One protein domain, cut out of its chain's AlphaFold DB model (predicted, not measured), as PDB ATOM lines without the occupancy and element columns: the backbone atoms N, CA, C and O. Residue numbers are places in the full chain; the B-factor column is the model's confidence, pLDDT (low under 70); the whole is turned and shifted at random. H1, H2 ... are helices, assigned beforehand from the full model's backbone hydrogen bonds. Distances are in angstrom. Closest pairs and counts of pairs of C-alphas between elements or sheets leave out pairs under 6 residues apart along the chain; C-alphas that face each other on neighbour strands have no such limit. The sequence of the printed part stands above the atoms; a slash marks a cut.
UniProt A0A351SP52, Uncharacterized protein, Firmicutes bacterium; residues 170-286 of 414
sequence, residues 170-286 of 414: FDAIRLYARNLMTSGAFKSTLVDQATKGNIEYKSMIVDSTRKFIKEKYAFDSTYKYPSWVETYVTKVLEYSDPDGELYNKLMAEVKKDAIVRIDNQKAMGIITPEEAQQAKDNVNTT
ATOM      1  N   PHE A 170     -39.817  23.192  30.393       66.00
ATOM      2  CA  PHE A 170     -40.945  23.377  31.310       66.00
ATOM      3  C   PHE A 170     -40.552  23.118  32.763       66.00
ATOM      4  O   PHE A 170     -40.965  23.859  33.653       66.00
ATOM      5  N   ASP A 171     -39.724  22.105  33.011       62.97
ATOM      6  CA  ASP A 171     -39.203  21.827  34.349       62.97
ATOM      7  C   ASP A 171     -38.225  22.913  34.781       62.97
ATOM      8  O   ASP A 171     -38.287  23.358  35.921       62.97
ATOM      9  N   ALA A 172     -37.389  23.421  33.871       65.38
ATOM     10  CA  ALA A 172     -36.525  24.561  34.152       65.38
ATOM     11  C   ALA A 172     -37.338  25.808  34.540       65.38
ATOM     12  O   ALA A 172     -36.996  26.460  35.524       65.38
ATOM     13  N   ILE A 173     -38.427  26.111  33.819       71.88
ATOM     14  CA  ILE A 173     -39.357  27.202  34.161       71.88
ATOM     15  C   ILE A 173     -39.949  26.975  35.556       71.88
ATOM     16  O   ILE A 173     -39.877  27.850  36.421       71.88
ATOM     17  N   ARG A 174     -40.504  25.781  35.783       73.50
ATOM     18  CA  ARG A 174     -41.240  25.435  36.999       73.50
ATOM     19  C   ARG A 174     -40.353  25.415  38.241       73.50
ATOM     20  O   ARG A 174     -40.692  26.000  39.266       73.50
ATOM     21  N   LEU A 175     -39.208  24.743  38.151       66.69
ATOM     22  CA  LEU A 175     -38.238  24.632  39.238       66.69
ATOM     23  C   LEU A 175     -37.620  25.987  39.560       66.69
ATOM     24  O   LEU A 175     -37.483  26.318  40.732       66.69
ATOM     25  N   TYR A 176     -37.298  26.797  38.546       77.00
ATOM     26  CA  TYR A 176     -36.787  28.141  38.792       77.00
ATOM     27  C   TYR A 176     -37.802  28.991  39.557       77.00
ATOM     28  O   TYR A 176     -37.439  29.589  40.566       77.00
ATOM     29  N   ALA A 177     -39.069  29.011  39.136       76.00
ATOM     30  CA  ALA A 177     -40.098  29.784  39.824       76.00
ATOM     31  C   ALA A 177     -40.352  29.295  41.257       76.00
ATOM     32  O   ALA A 177     -40.467  30.120  42.162       76.00
ATOM     33  N   ARG A 178     -40.373  27.974  41.496       75.94
ATOM     34  CA  ARG A 178     -40.461  27.424  42.860       75.94
ATOM     35  C   ARG A 178     -39.280  27.847  43.727       75.94
ATOM     36  O   ARG A 178     -39.491  28.410  44.796       75.94
ATOM     37  N   ASN A 179     -38.056  27.673  43.232       73.00
ATOM     38  CA  ASN A 179     -36.840  28.062  43.949       73.00
ATOM     39  C   ASN A 179     -36.769  29.574  44.191       73.00
ATOM     40  O   ASN A 179     -36.215  30.037  45.185       73.00
ATOM     41  N   LEU A 180     -37.324  30.368  43.275       74.19
ATOM     42  CA  LEU A 180     -37.426  31.807  43.444       74.19
ATOM     43  C   LEU A 180     -38.382  32.148  44.592       74.19
ATOM     44  O   LEU A 180     -38.040  32.979  45.428       74.19
ATOM     45  N   MET A 181     -39.537  31.479  44.674       78.81
ATOM     46  CA  MET A 181     -40.506  31.702  45.749       78.81
ATOM     47  C   MET A 181     -40.023  31.207  47.121       78.81
ATOM     48  O   MET A 181     -40.424  31.771  48.135       78.81
ATOM     49  N   THR A 182     -39.128  30.218  47.179       74.19
ATOM     50  CA  THR A 182     -38.483  29.778  48.433       74.19
ATOM     51  C   THR A 182     -37.207  30.563  48.773       74.19
ATOM     52  O   THR A 182     -36.678  30.457  49.880       74.19
ATOM     53  N   SER A 183     -36.698  31.390  47.856       71.12
ATOM     54  CA  SER A 183     -35.426  32.093  48.028       71.12
ATOM     55  C   SER A 183     -35.516  33.240  49.033       71.12
ATOM     56  O   SER A 183     -36.204  34.240  48.821       71.12
ATOM     57  N   GLY A 184     -34.688  33.180  50.081       64.25
ATOM     58  CA  GLY A 184     -34.536  34.284  51.035       64.25
ATOM     59  C   GLY A 184     -34.038  35.590  50.396       64.25
ATOM     60  O   GLY A 184     -34.429  36.676  50.825       64.25
ATOM     61  N   ALA A 185     -33.221  35.513  49.338       69.19
ATOM     62  CA  ALA A 185     -32.752  36.698  48.613       69.19
ATOM     63  C   ALA A 185     -33.881  37.354  47.804       69.19
ATOM     64  O   ALA A 185     -34.006  38.583  47.783       69.19
ATOM     65  N   PHE A 186     -34.727  36.539  47.171       77.62
ATOM     66  CA  PHE A 186     -35.902  37.044  46.473       77.62
ATOM     67  C   PHE A 186     -36.907  37.629  47.464       77.62
ATOM     68  O   PHE A 186     -37.312  38.775  47.296       77.62
ATOM     69  N   LYS A 187     -37.187  36.931  48.574       80.69
ATOM     70  CA  LYS A 187     -38.003  37.452  49.678       80.69
ATOM     71  C   LYS A 187     -37.513  38.813  50.165       80.69
ATOM     72  O   LYS A 187     -38.298  39.749  50.246       80.69
ATOM     73  N   SER A 188     -36.210  38.967  50.412       71.81
ATOM     74  CA  SER A 188     -35.625  40.256  50.809       71.81
ATOM     75  C   SER A 188     -35.847  41.357  49.766       71.81
ATOM     76  O   SER A 188     -35.995  42.522  50.131       71.81
ATOM     77  N   THR A 189     -35.858  41.002  48.479       77.25
ATOM     78  CA  THR A 189     -36.147  41.938  47.385       77.25
ATOM     79  C   THR A 189     -37.620  42.344  47.403       77.25
ATOM     80  O   THR A 189     -37.917  43.533  47.316       77.25
ATOM     81  N   LEU A 190     -38.539  41.390  47.593       80.62
ATOM     82  CA  LEU A 190     -39.970  41.671  47.727       80.62
ATOM     83  C   LEU A 190     -40.262  42.536  48.956       80.62
ATOM     84  O   LEU A 190     -41.020  43.489  48.848       80.62
ATOM     85  N   VAL A 191     -39.610  42.276  50.093       79.75
ATOM     86  CA  VAL A 191     -39.713  43.114  51.300       79.75
ATOM     87  C   VAL A 191     -39.272  44.549  51.009       79.75
ATOM     88  O   VAL A 191     -39.943  45.491  51.417       79.75
ATOM     89  N   ASP A 192     -38.169  44.750  50.281       78.06
ATOM     90  CA  ASP A 192     -37.720  46.092  49.890       78.06
ATOM     91  C   ASP A 192     -38.734  46.815  48.991       78.06
ATOM     92  O   ASP A 192     -39.044  47.982  49.241       78.06
ATOM     93  N   GLN A 193     -39.299  46.119  48.002       77.94
ATOM     94  CA  GLN A 193     -40.354  46.658  47.138       77.94
ATOM     95  C   GLN A 193     -41.630  46.986  47.925       77.94
ATOM     96  O   GLN A 193     -42.162  48.088  47.784       77.94
ATOM     97  N   ALA A 194     -42.045  46.097  48.829       80.25
ATOM     98  CA  ALA A 194     -43.195  46.280  49.706       80.25
ATOM     99  C   ALA A 194     -43.048  47.544  50.564       80.25
ATOM    100  O   ALA A 194     -43.955  48.371  50.621       80.25
ATOM    101  N   THR A 195     -41.871  47.756  51.166       74.94
ATOM    102  CA  THR A 195     -41.602  48.973  51.956       74.94
ATOM    103  C   THR A 195     -41.599  50.263  51.135       74.94
ATOM    104  O   THR A 195     -41.768  51.340  51.697       74.94
ATOM    105  N   LYS A 196     -41.430  50.166  49.810       75.06
ATOM    106  CA  LYS A 196     -41.490  51.295  48.870       75.06
ATOM    107  C   LYS A 196     -42.881  51.489  48.254       75.06
ATOM    108  O   LYS A 196     -43.050  52.399  47.448       75.06
ATOM    109  N   GLY A 197     -43.860  50.652  48.608       69.88
ATOM    110  CA  GLY A 197     -45.214  50.695  48.052       69.88
ATOM    111  C   GLY A 197     -45.353  50.071  46.658       69.88
ATOM    112  O   GLY A 197     -46.348  50.331  45.988       69.88
ATOM    113  N   ASN A 198     -44.386  49.265  46.207       66.06
ATOM    114  CA  ASN A 198     -44.497  48.511  44.958       66.06
ATOM    115  C   ASN A 198     -45.063  47.107  45.232       66.06
ATOM    116  O   ASN A 198     -44.565  46.403  46.109       66.06
ATOM    117  N   ILE A 199     -46.100  46.717  44.486       62.94
ATOM    118  CA  ILE A 199     -46.973  45.574  44.805       62.94
ATOM    119  C   ILE A 199     -47.114  44.544  43.671       62.94
ATOM    120  O   ILE A 199     -47.919  43.619  43.771       62.94
ATOM    121  N   GLU A 200     -46.338  44.649  42.591       72.00
ATOM    122  CA  GLU A 200     -46.454  43.722  41.454       72.00
ATOM    123  C   GLU A 200     -45.659  42.411  41.641       72.00
ATOM    124  O   GLU A 200     -44.851  41.998  40.812       72.00
ATOM    125  N   TYR A 201     -45.879  41.699  42.746       77.38
ATOM    126  CA  TYR A 201     -45.074  40.517  43.095       77.38
ATOM    127  C   TYR A 201     -45.174  39.372  42.072       77.38
ATOM    128  O   TYR A 201     -44.188  38.684  41.802       77.38
ATOM    129  N   LYS A 202     -46.347  39.195  41.450       83.56
ATOM    130  CA  LYS A 202     -46.539  38.213  40.372       83.56
ATOM    131  C   LYS A 202     -45.676  38.514  39.154       83.56
ATOM    132  O   LYS A 202     -45.039  37.597  38.635       83.56
ATOM    133  N   SER A 203     -45.641  39.774  38.706       82.12
ATOM    134  CA  SER A 203     -44.838  40.158  37.542       82.12
ATOM    135  C   SER A 203     -43.358  39.961  37.841       82.12
ATOM    136  O   SER A 203     -42.654  39.420  37.003       82.12
ATOM    137  N   MET A 204     -42.900  40.219  39.071       80.31
ATOM    138  CA  MET A 204     -41.513  39.945  39.464       80.31
ATOM    139  C   MET A 204     -41.120  38.465  39.331       80.31
ATOM    140  O   MET A 204     -40.000  38.175  38.903       80.31
ATOM    141  N   ILE A 205     -42.011  37.526  39.674       84.06
ATOM    142  CA  ILE A 205     -41.766  36.083  39.500       84.06
ATOM    143  C   ILE A 205     -41.735  35.727  38.010       84.06
ATOM    144  O   ILE A 205     -40.805  35.055  37.553       84.06
ATOM    145  N   VAL A 206     -42.718  36.210  37.247       84.94
ATOM    146  CA  VAL A 206     -42.818  35.993  35.795       84.94
ATOM    147  C   VAL A 206     -41.589  36.558  35.075       84.94
ATOM    148  O   VAL A 206     -40.943  35.844  34.315       84.94
ATOM    149  N   ASP A 207     -41.200  37.798  35.361       82.88
ATOM    150  CA  ASP A 207     -40.080  38.506  34.740       82.88
ATOM    151  C   ASP A 207     -38.736  37.872  35.085       82.88
ATOM    152  O   ASP A 207     -37.892  37.680  34.205       82.88
ATOM    153  N   SER A 208     -38.548  37.491  36.351       79.38
ATOM    154  CA  SER A 208     -37.350  36.772  36.786       79.38
ATOM    155  C   SER A 208     -37.232  35.429  36.074       79.38
ATOM    156  O   SER A 208     -36.140  35.053  35.648       79.38
ATOM    157  N   THR A 209     -38.350  34.719  35.910       82.44
ATOM    158  CA  THR A 209     -38.377  33.429  35.215       82.44
ATOM    159  C   THR A 209     -38.137  33.599  33.721       82.44
ATOM    160  O   THR A 209     -37.309  32.893  33.146       82.44
ATOM    161  N   ARG A 210     -38.771  34.597  33.094       84.88
ATOM    162  CA  ARG A 210     -38.538  34.969  31.696       84.88
ATOM    163  C   ARG A 210     -37.062  35.244  31.445       84.88
ATOM    164  O   ARG A 210     -36.488  34.706  30.502       84.88
ATOM    165  N   LYS A 211     -36.439  36.059  32.299       80.31
ATOM    166  CA  LYS A 211     -35.018  36.402  32.201       80.31
ATOM    167  C   LYS A 211     -34.136  35.160  32.306       80.31
ATOM    168  O   LYS A 211     -33.301  34.949  31.431       80.31
ATOM    169  N   PHE A 212     -34.367  34.316  33.311       80.12
ATOM    170  CA  PHE A 212     -33.627  33.066  33.486       80.12
ATOM    171  C   PHE A 212     -33.704  32.169  32.249       80.12
ATOM    172  O   PHE A 212     -32.686  31.657  31.800       80.12
ATOM    173  N   ILE A 213     -34.892  32.002  31.667       77.44
ATOM    174  CA  ILE A 213     -35.076  31.150  30.488       77.44
ATOM    175  C   ILE A 213     -34.416  31.748  29.254       77.44
ATOM    176  O   ILE A 213     -33.762  31.022  28.505       77.44
ATOM    177  N   LYS A 214     -34.519  33.067  29.059       76.56
ATOM    178  CA  LYS A 214     -33.802  33.743  27.976       76.56
ATOM    179  C   LYS A 214     -32.294  33.561  28.093       76.56
ATOM    180  O   LYS A 214     -31.658  33.233  27.101       76.56
ATOM    181  N   GLU A 215     -31.735  33.691  29.292       68.19
ATOM    182  CA  GLU A 215     -30.300  33.513  29.532       68.19
ATOM    183  C   GLU A 215     -29.866  32.047  29.393       68.19
ATOM    184  O   GLU A 215     -28.930  31.751  28.650       68.19
ATOM    185  N   LYS A 216     -30.573  31.118  30.046       67.50
ATOM    186  CA  LYS A 216     -30.255  29.681  30.050       67.50
ATOM    187  C   LYS A 216     -30.282  29.068  28.651       67.50
ATOM    188  O   LYS A 216     -29.479  28.186  28.363       67.50
ATOM    189  N   TYR A 217     -31.201  29.521  27.803       63.81
ATOM    190  CA  TYR A 217     -31.399  28.977  26.459       63.81
ATOM    191  C   TYR A 217     -30.998  29.951  25.343       63.81
ATOM    192  O   TYR A 217     -31.258  29.660  24.182       63.81
ATOM    193  N   ALA A 218     -30.360  31.082  25.668       59.28
ATOM    194  CA  ALA A 218     -29.935  32.116  24.715       59.28
ATOM    195  C   ALA A 218     -31.065  32.639  23.795       59.28
ATOM    196  O   ALA A 218     -30.847  32.941  22.612       59.28
ATOM    197  N   PHE A 219     -32.290  32.738  24.319       65.62
ATOM    198  CA  PHE A 219     -33.394  33.370  23.599       65.62
ATOM    199  C   PHE A 219     -33.210  34.895  23.532       65.62
ATOM    200  O   PHE A 219     -32.637  35.520  24.420       65.62
ATOM    201  N   ASP A 220     -33.694  35.484  22.446       62.31
ATOM    202  CA  ASP A 220     -33.481  36.840  21.927       62.31
ATOM    203  C   ASP A 220     -32.029  37.229  21.605       62.31
ATOM    204  O   ASP A 220     -31.823  38.143  20.808       62.31
ATOM    205  N   SER A 221     -31.021  36.531  22.142       59.47
ATOM    206  CA  SER A 221     -29.618  36.723  21.748       59.47
ATOM    207  C   SER A 221     -29.225  35.882  20.536       59.47
ATOM    208  O   SER A 221     -28.586  36.375  19.612       59.47
ATOM    209  N   THR A 222     -29.591  34.601  20.546       46.47
ATOM    210  CA  THR A 222     -29.224  33.624  19.509       46.47
ATOM    211  C   THR A 222     -30.469  33.024  18.873       46.47
ATOM    212  O   THR A 222     -30.525  32.842  17.660       46.47
ATOM    213  N   TYR A 223     -31.494  32.773  19.684       49.91
ATOM    214  CA  TYR A 223     -32.753  32.174  19.259       49.91
ATOM    215  C   TYR A 223     -33.889  33.165  19.366       49.91
ATOM    216  O   TYR A 223     -33.924  33.967  20.286       49.91
ATOM    217  N   LYS A 224     -34.893  33.068  18.498       58.38
ATOM    218  CA  LYS A 224     -36.142  33.789  18.738       58.38
ATOM    219  C   LYS A 224     -36.804  33.226  19.998       58.38
ATOM    220  O   LYS A 224     -36.981  32.013  20.092       58.38
ATOM    221  N   TYR A 225     -37.183  34.090  20.936       66.06
ATOM    222  CA  TYR A 225     -37.950  33.663  22.099       66.06
ATOM    223  C   TYR A 225     -39.325  33.106  21.672       66.06
ATOM    224  O   TYR A 225     -40.090  33.823  21.015       66.06
ATOM    225  N   PRO A 226     -39.640  31.829  21.968       62.81
ATOM    226  CA  PRO A 226     -40.835  31.189  21.429       62.81
ATOM    227  C   PRO A 226     -42.113  31.678  22.114       62.81
ATOM    228  O   PRO A 226     -42.158  31.825  23.335       62.81
ATOM    229  N   SER A 227     -43.187  31.848  21.337       60.78
ATOM    230  CA  SER A 227     -44.492  32.301  21.851       60.78
ATOM    231  C   SER A 227     -45.065  31.369  22.927       60.78
ATOM    232  O   SER A 227     -45.657  31.816  23.902       60.78
ATOM    233  N   TRP A 228     -44.823  30.069  22.796       63.22
ATOM    234  CA  TRP A 228     -45.287  29.043  23.725       63.22
ATOM    235  C   TRP A 228     -44.521  29.012  25.042       63.22
ATOM    236  O   TRP A 228     -45.115  28.773  26.094       63.22
ATOM    237  N   VAL A 229     -43.217  29.315  25.002       70.69
ATOM    238  CA  VAL A 229     -42.419  29.525  26.215       70.69
ATOM    239  C   VAL A 229     -42.997  30.713  26.967       70.69
ATOM    240  O   VAL A 229     -43.202  30.619  28.171       70.69
ATOM    241  N   GLU A 230     -43.340  31.796  26.261       78.69
ATOM    242  CA  GLU A 230     -43.960  32.966  26.881       78.69
ATOM    243  C   GLU A 230     -45.328  32.666  27.495       78.69
ATOM    244  O   GLU A 230     -45.595  33.100  28.616       78.69
ATOM    245  N   THR A 231     -46.173  31.885  26.814       72.94
ATOM    246  CA  THR A 231     -47.451  31.427  27.379       72.94
ATOM    247  C   THR A 231     -47.225  30.665  28.686       72.94
ATOM    248  O   THR A 231     -47.903  30.934  29.680       72.94
ATOM    249  N   TYR A 232     -46.249  29.751  28.718       71.38
ATOM    250  CA  TYR A 232     -45.950  28.960  29.914       71.38
ATOM    251  C   TYR A 232     -45.342  29.808  31.042       71.38
ATOM    252  O   TYR A 232     -45.729  29.665  32.199       71.38
ATOM    253  N   VAL A 233     -44.431  30.729  30.715       80.44
ATOM    254  CA  VAL A 233     -43.812  31.667  31.667       80.44
ATOM    255  C   VAL A 233     -44.845  32.621  32.266       80.44
ATOM    256  O   VAL A 233     -44.814  32.882  33.466       80.44
ATOM    257  N   THR A 234     -45.807  33.097  31.477       81.12
ATOM    258  CA  THR A 234     -46.890  33.966  31.970       81.12
ATOM    259  C   THR A 234     -47.787  33.236  32.970       81.12
ATOM    260  O   THR A 234     -48.215  33.816  33.967       81.12
ATOM    261  N   LYS A 235     -48.020  31.940  32.746       79.69
ATOM    262  CA  LYS A 235     -48.797  31.060  33.630       79.69
ATOM    263  C   LYS A 235     -47.937  30.304  34.643       79.69
ATOM    264  O   LYS A 235     -48.386  29.322  35.230       79.69
ATOM    265  N   VAL A 236     -46.695  30.737  34.876       80.31
ATOM    266  CA  VAL A 236     -45.734  29.949  35.657       80.31
ATOM    267  C   VAL A 236     -46.225  29.633  37.066       80.31
ATOM    268  O   VAL A 236     -45.947  28.545  37.559       80.31
ATOM    269  N   LEU A 237     -46.994  30.524  37.696       80.62
ATOM    270  CA  LEU A 237     -47.578  30.280  39.016       80.62
ATOM    271  C   LEU A 237     -48.609  29.145  38.990       80.62
ATOM    272  O   LEU A 237     -48.555  28.286  39.856       80.62
ATOM    273  N   GLU A 238     -49.466  29.070  37.966       79.56
ATOM    274  CA  GLU A 238     -50.448  27.981  37.810       79.56
ATOM    275  C   GLU A 238     -49.756  26.614  37.697       79.56
ATOM    276  O   GLU A 238     -50.251  25.608  38.198       79.56
ATOM    277  N   TYR A 239     -48.583  26.568  37.060       67.00
ATOM    278  CA  TYR A 239     -47.823  25.328  36.878       67.00
ATOM    279  C   TYR A 239     -46.878  25.000  38.040       67.00
ATOM    280  O   TYR A 239     -46.569  23.832  38.288       67.00
ATOM    281  N   SER A 240     -46.365  26.023  38.721       71.62
ATOM    282  CA  SER A 240     -45.327  25.898  39.755       71.62
ATOM    283  C   SER A 240     -45.891  25.867  41.163       71.62
ATOM    284  O   SER A 240     -45.202  25.421  42.076       71.62
ATOM    285  N   ASP A 241     -47.117  26.325  41.345       76.50
ATOM    286  CA  ASP A 241     -47.799  26.378  42.628       76.50
ATOM    287  C   ASP A 241     -49.319  26.342  42.388       76.50
ATOM    288  O   ASP A 241     -50.007  27.341  42.590       76.50
ATOM    289  N   PRO A 242     -49.847  25.215  41.868       71.06
ATOM    290  CA  PRO A 242     -51.243  25.114  41.438       71.06
ATOM    291  C   PRO A 242     -52.241  25.379  42.572       71.06
ATOM    292  O   PRO A 242     -53.326  25.894  42.315       71.06
ATOM    293  N   ASP A 243     -51.853  25.070  43.811       78.75
ATOM    294  CA  ASP A 243     -52.671  25.275  45.008       78.75
ATOM    295  C   ASP A 243     -52.411  26.652  45.664       78.75
ATOM    296  O   ASP A 243     -53.072  27.023  46.635       78.75
ATOM    297  N   GLY A 244     -51.450  27.426  45.144       77.31
ATOM    298  CA  GLY A 244     -51.074  28.748  45.650       77.31
ATOM    299  C   GLY A 244     -50.377  28.740  47.016       77.31
ATOM    300  O   GLY A 244     -50.183  29.804  47.606       77.31
ATOM    301  N   GLU A 245     -50.036  27.571  47.560       81.69
ATOM    302  CA  GLU A 245     -49.505  27.412  48.915       81.69
ATOM    303  C   GLU A 245     -48.177  28.156  49.090       81.69
ATOM    304  O   GLU A 245     -47.997  28.928  50.040       81.69
ATOM    305  N   LEU A 246     -47.254  27.967  48.146       78.81
ATOM    306  CA  LEU A 246     -45.912  28.527  48.224       78.81
ATOM    307  C   LEU A 246     -45.931  30.052  48.057       78.81
ATOM    308  O   LEU A 246     -45.288  30.774  48.823       78.81
ATOM    309  N   TYR A 247     -46.704  30.547  47.092       83.62
ATOM    310  CA  TYR A 247     -46.899  31.969  46.862       83.62
ATOM    311  C   TYR A 247     -47.557  32.632  48.077       83.62
ATOM    312  O   TYR A 247     -47.067  33.650  48.564       83.62
ATOM    313  N   ASN A 248     -48.621  32.041  48.627       83.00
ATOM    314  CA  ASN A 248     -49.315  32.595  49.788       83.00
ATOM    315  C   ASN A 248     -48.418  32.633  51.033       83.00
ATOM    316  O   ASN A 248     -48.403  33.639  51.748       83.00
ATOM    317  N   LYS A 249     -47.615  31.586  51.263       83.06
ATOM    318  CA  LYS A 249     -46.621  31.558  52.344       83.06
ATOM    319  C   LYS A 249     -45.566  32.650  52.174       83.06
ATOM    320  O   LYS A 249     -45.319  33.409  53.113       83.06
ATOM    321  N   LEU A 250     -44.989  32.777  50.977       83.62
ATOM    322  CA  LEU A 250     -44.035  33.840  50.657       83.62
ATOM    323  C   LEU A 250     -44.635  35.220  50.939       83.62
ATOM    324  O   LEU A 250     -44.005  36.042  51.602       83.62
ATOM    325  N   MET A 251     -45.864  35.465  50.485       84.62
ATOM    326  CA  MET A 251     -46.531  36.751  50.676       84.62
ATOM    327  C   MET A 251     -46.815  37.058  52.150       84.62
ATOM    328  O   MET A 251     -46.637  38.200  52.578       84.62
ATOM    329  N   ALA A 252     -47.191  36.056  52.947       83.00
ATOM    330  CA  ALA A 252     -47.369  36.216  54.387       83.00
ATOM    331  C   ALA A 252     -46.056  36.607  55.090       83.00
ATOM    332  O   ALA A 252     -46.046  37.508  55.935       83.00
ATOM    333  N   GLU A 253     -44.936  35.982  54.713       79.69
ATOM    334  CA  GLU A 253     -43.616  36.326  55.245       79.69
ATOM    335  C   GLU A 253     -43.155  37.720  54.803       79.69
ATOM    336  O   GLU A 253     -42.702  38.504  55.635       79.69
ATOM    337  N   VAL A 254     -43.325  38.067  53.522       83.56
ATOM    338  CA  VAL A 254     -42.994  39.402  52.993       83.56
ATOM    339  C   VAL A 254     -43.768  40.481  53.741       83.56
ATOM    340  O   VAL A 254     -43.178  41.471  54.170       83.56
ATOM    341  N   LYS A 255     -45.073  40.279  53.949       84.88
ATOM    342  CA  LYS A 255     -45.933  41.203  54.694       84.88
ATOM    343  C   LYS A 255     -45.431  41.407  56.121       84.88
ATOM    344  O   LYS A 255     -45.284  42.544  56.569       84.88
ATOM    345  N   LYS A 256     -45.138  40.311  56.823       84.00
ATOM    346  CA  LYS A 256     -44.608  40.341  58.189       84.00
ATOM    347  C   LYS A 256     -43.285  41.110  58.256       84.00
ATOM    348  O   LYS A 256     -43.157  42.031  59.062       84.00
ATOM    349  N   ASP A 257     -42.329  40.769  57.398       81.62
ATOM    350  CA  ASP A 257     -40.984  41.352  57.411       81.62
ATOM    351  C   ASP A 257     -40.986  42.824  56.961       81.62
ATOM    352  O   ASP A 257     -40.245  43.647  57.508       81.62
ATOM    353  N   ALA A 258     -41.856  43.196  56.015       84.75
ATOM    354  CA  ALA A 258     -42.036  44.580  55.584       84.75
ATOM    355  C   ALA A 258     -42.578  45.465  56.712       84.75
ATOM    356  O   ALA A 258     -42.030  46.541  56.952       84.75
ATOM    357  N   ILE A 259     -43.591  44.999  57.456       83.62
ATOM    358  CA  ILE A 259     -44.134  45.731  58.615       83.62
ATOM    359  C   ILE A 259     -43.045  45.946  59.673       83.62
ATOM    360  O   ILE A 259     -42.878  47.067  60.150       83.62
ATOM    361  N   VAL A 260     -42.250  44.912  59.982       80.75
ATOM    362  CA  VAL A 260     -41.119  45.021  60.922       80.75
ATOM    363  C   VAL A 260     -40.092  46.052  60.444       80.75
ATOM    364  O   VAL A 260     -39.606  46.862  61.236       80.75
ATOM    365  N   ARG A 261     -39.761  46.065  59.149       80.31
ATOM    366  CA  ARG A 261     -38.813  47.034  58.582       80.31
ATOM    367  C   ARG A 261     -39.340  48.468  58.661       80.31
ATOM    368  O   ARG A 261     -38.568  49.360  59.013       80.31
ATOM    369  N   ILE A 262     -40.626  48.679  58.392       81.12
ATOM    370  CA  ILE A 262     -41.290  49.985  58.518       81.12
ATOM    371  C   ILE A 262     -41.279  50.461  59.978       81.12
ATOM    372  O   ILE A 262     -40.937  51.611  60.253       81.12
ATOM    373  N   ASP A 263     -41.579  49.578  60.934       81.62
ATOM    374  CA  ASP A 263     -41.531  49.911  62.364       81.62
ATOM    375  C   ASP A 263     -40.125  50.288  62.834       81.62
ATOM    376  O   ASP A 263     -39.956  51.273  63.556       81.62
ATOM    377  N   ASN A 264     -39.105  49.570  62.365       75.75
ATOM    378  CA  ASN A 264     -37.714  49.913  62.648       75.75
ATOM    379  C   ASN A 264     -37.331  51.276  62.046       75.75
ATOM    380  O   ASN A 264     -36.690  52.080  62.721       75.75
ATOM    381  N   GLN A 265     -37.755  51.581  60.813       78.06
ATOM    382  CA  GLN A 265     -37.518  52.890  60.190       78.06
ATOM    383  C   GLN A 265     -38.174  54.030  60.981       78.06
ATOM    384  O   GLN A 265     -37.540  55.064  61.197       78.06
ATOM    385  N   LYS A 266     -39.404  53.823  61.466       84.81
ATOM    386  CA  LYS A 266     -40.104  54.769  62.344       84.81
ATOM    387  C   LYS A 266     -39.359  54.965  63.666       84.81
ATOM    388  O   LYS A 266     -39.128  56.099  64.074       84.81
ATOM    389  N   ALA A 267     -38.957  53.879  64.332       77.50
ATOM    390  CA  ALA A 267     -38.243  53.937  65.610       77.50
ATOM    391  C   ALA A 267     -36.882  54.646  65.498       77.50
ATOM    392  O   ALA A 267     -36.442  55.300  66.440       77.50
ATOM    393  N   MET A 268     -36.232  54.548  64.335       76.19
ATOM    394  CA  MET A 268     -34.975  55.234  64.026       76.19
ATOM    395  C   MET A 268     -35.156  56.690  63.566       76.19
ATOM    396  O   MET A 268     -34.159  57.365  63.316       76.19
ATOM    397  N   GLY A 269     -36.392  57.179  63.420       80.44
ATOM    398  CA  GLY A 269     -36.675  58.523  62.909       80.44
ATOM    399  C   GLY A 269     -36.343  58.714  61.425       80.44
ATOM    400  O   GLY A 269     -36.150  59.845  60.990       80.44
ATOM    401  N   ILE A 270     -36.245  57.625  60.650       82.38
ATOM    402  CA  ILE A 270     -36.011  57.671  59.196       82.38
ATOM    403  C   ILE A 270     -37.278  58.123  58.462       82.38
ATOM    404  O   ILE A 270     -37.183  58.829  57.463       82.38
ATOM    405  N   ILE A 271     -38.445  57.708  58.959       81.62
ATOM    406  CA  ILE A 271     -39.767  58.065  58.430       81.62
ATOM    407  C   ILE A 271     -40.660  58.583  59.559       81.62
ATOM    408  O   ILE A 271     -40.498  58.207  60.726       81.62
ATOM    409  N   THR A 272     -41.621  59.430  59.211       91.31
ATOM    410  CA  THR A 272     -42.625  59.966  60.133       91.31
ATOM    411  C   THR A 272     -43.667  58.903  60.518       91.31
ATOM    412  O   THR A 272     -43.841  57.902  59.819       91.31
ATOM    413  N   PRO A 273     -44.406  59.090  61.630       91.06
ATOM    414  CA  PRO A 273     -45.514  58.204  61.990       91.06
ATOM    415  C   PRO A 273     -46.599  58.100  60.909       91.06
ATOM    416  O   PRO A 273     -47.177  57.028  60.746       91.06
ATOM    417  N   GLU A 274     -46.850  59.189  60.179       92.56
ATOM    418  CA  GLU A 274     -47.824  59.261  59.085       92.56
ATOM    419  C   GLU A 274     -47.353  58.443  57.874       92.56
ATOM    420  O   GLU A 274     -48.086  57.578  57.396       92.56
ATOM    421  N   GLU A 275     -46.095  58.616  57.452       88.81
ATOM    422  CA  GLU A 275     -45.478  57.816  56.380       88.81
ATOM    423  C   GLU A 275     -45.417  56.326  56.740       88.81
ATOM    424  O   GLU A 275     -45.667  55.465  55.897       88.81
ATOM    425  N   ALA A 276     -45.125  56.001  58.004       82.50
ATOM    426  CA  ALA A 276     -45.111  54.622  58.479       82.50
ATOM    427  C   ALA A 276     -46.503  53.980  58.417       82.50
ATOM    428  O   ALA A 276     -46.621  52.806  58.065       82.50
ATOM    429  N   GLN A 277     -47.554  54.733  58.750       90.25
ATOM    430  CA  GLN A 277     -48.922  54.236  58.658       90.25
ATOM    431  C   GLN A 277     -49.322  54.015  57.196       90.25
ATOM    432  O   GLN A 277     -49.765  52.922  56.852       90.25
ATOM    433  N   GLN A 278     -49.054  54.988  56.324       89.19
ATOM    434  CA  GLN A 278     -49.325  54.873  54.891       89.19
ATOM    435  C   GLN A 278     -48.598  53.671  54.260       89.19
ATOM    436  O   GLN A 278     -49.188  52.915  53.488       89.19
ATOM    437  N   ALA A 279     -47.328  53.451  54.609       84.50
ATOM    438  CA  ALA A 279     -46.561  52.309  54.116       84.50
ATOM    439  C   ALA A 279     -47.156  50.966  54.579       84.50
ATOM    440  O   ALA A 279     -47.236  50.022  53.794       84.50
ATOM    441  N   LYS A 280     -47.619  50.873  55.832       86.50
ATOM    442  CA  LYS A 280     -48.296  49.670  56.342       86.50
ATOM    443  C   LYS A 280     -49.640  49.430  55.665       86.50
ATOM    444  O   LYS A 280     -49.969  48.279  55.387       86.50
ATOM    445  N   ASP A 281     -50.394  50.487  55.382       86.94
ATOM    446  CA  ASP A 281     -51.677  50.380  54.690       86.94
ATOM    447  C   ASP A 281     -51.479  49.826  53.272       86.94
ATOM    448  O   ASP A 281     -52.171  48.885  52.891       86.94
ATOM    449  N   ASN A 282     -50.453  50.288  52.548       83.38
ATOM    450  CA  ASN A 282     -50.072  49.749  51.233       83.38
ATOM    451  C   ASN A 282     -49.662  48.263  51.289       83.38
ATOM    452  O   ASN A 282     -50.007  47.467  50.414       83.38
ATOM    453  N   VAL A 283     -48.943  47.862  52.341       82.44
ATOM    454  CA  VAL A 283     -48.565  46.457  52.567       82.44
ATOM    455  C   VAL A 283     -49.793  45.593  52.896       82.44
ATOM    456  O   VAL A 283     -49.858  44.427  52.507       82.44
ATOM    457  N   ASN A 284     -50.788  46.147  53.594       74.44
ATOM    458  CA  ASN A 284     -51.995  45.431  54.012       74.44
ATOM    459  C   ASN A 284     -53.052  45.294  52.911       74.44
ATOM    460  O   ASN A 284     -53.726  44.266  52.880       74.44
ATOM    461  N   THR A 285     -53.188  46.289  52.029       68.06
ATOM    462  CA  THR A 285     -54.110  46.271  50.876       68.06
ATOM    463  C   THR A 285     -53.637  45.364  49.745       68.06
ATOM    464  O   THR A 285     -54.409  45.056  48.840       68.06
ATOM    465  N   THR A 286     -52.404  44.859  49.820       56.72
ATOM    466  CA  THR A 286     -51.949  43.773  48.954       56.72
ATOM    467  C   THR A 286     -52.516  42.440  49.459       56.72
ATOM    468  O   THR A 286     -51.825  41.646  50.099       56.72
TER     469      THR A 286
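AT A GLANCE: This is residues 170 to 286 of the 414 residues of an uncharacterized protein of Firmicutes bacterium (UniProt A0A351SP52). Two groups of helices are set end to end in a long, loose body. In one, the long helix H6 and H7 fold back on each other as a hairpin, with H2 crossing H6; in the other, H1 and H3 cross, with the short H4 packed on H3 and the short H5 packed on H1. H1 meets the early part of H6 where the groups join. The printed part has 117 residues with seven named helices, H1 to H7 in order, and no named strand; the class is all helix. The whole is loose, with a radius of gyration of the C-alphas of 16.7 A, and elongated, spanning 51 by 31 by 21 A.

HOW THE PARTS SIT: Start at the longest helix, H6, residues 245 to 267, which shares the place of hub with H1, residues 170 to 182; each touches three helices. H7, residues 273 to 285, touches H6 and forms a helical hairpin with it, at a shallow tilt of 4 degrees, opposite ways; look at the closest C-alphas, Ile 262 and Ala 276, 6.0 A apart. H2, residues 184 to 195, touches H6 at a steep tilt of 56 degrees, closest at the C-alphas of Val 191 and Ala 258, 5.1 A apart. With residues 194 to 195 alone, H2 touches H7, where the C-alphas of Ala 194 and Val 283 are closest, 6.1 A apart. Residues 178 to 182 of H1 touch residues 246 to 250 of H6, with the C-alphas of Met 181 and Leu 250 closest at 6.4 A; the tilt of 34 degrees is shallow, only just short of steep. H3, residues 201 to 216, touches H1 at a steep tilt of 48 degrees, opposite ways, closest at the C-alphas of Ala 177 and Thr 209, 6.1 A apart. H4, residues 227 to 234, forms a helical hairpin with H3, closest at the C-alphas of Val 206 and Thr 234, 5.9 A apart. H5, residues 236 to 240, touches H1, closest at the C-alphas of Arg 174 and Ser 240, 5.0 A apart. H3 and H6 are apart. Helix packing is mostly crossed, but only just: 2 of 6 touching pairs with a tilt are shallow. In H1, H2, H3, H4, H5, H6 and H7, every O i to N i+4 pair is within hydrogen-bond range.

IN THESE COORDINATES: Find C-alpha 245 at (-49.505, 27.412, 48.915); from there H6 runs 33.3 A to C-alpha 267 at (-38.243, 53.937, 65.610). H3 measures 22.5 A, H1 and H7 18.4 A each, and H2 16.3 A. H1 begins at C-alpha 170, (-40.945, 23.377, 31.310).

THE WHOLE: The C-alphas of Thr 222 and Pro 273 are the two farthest apart, at 51.7 A. The printed part has no cut and no long link. Mean pLDDT of the printed part is 76.3; look for low values under 70 at residues 215 to 228, among others.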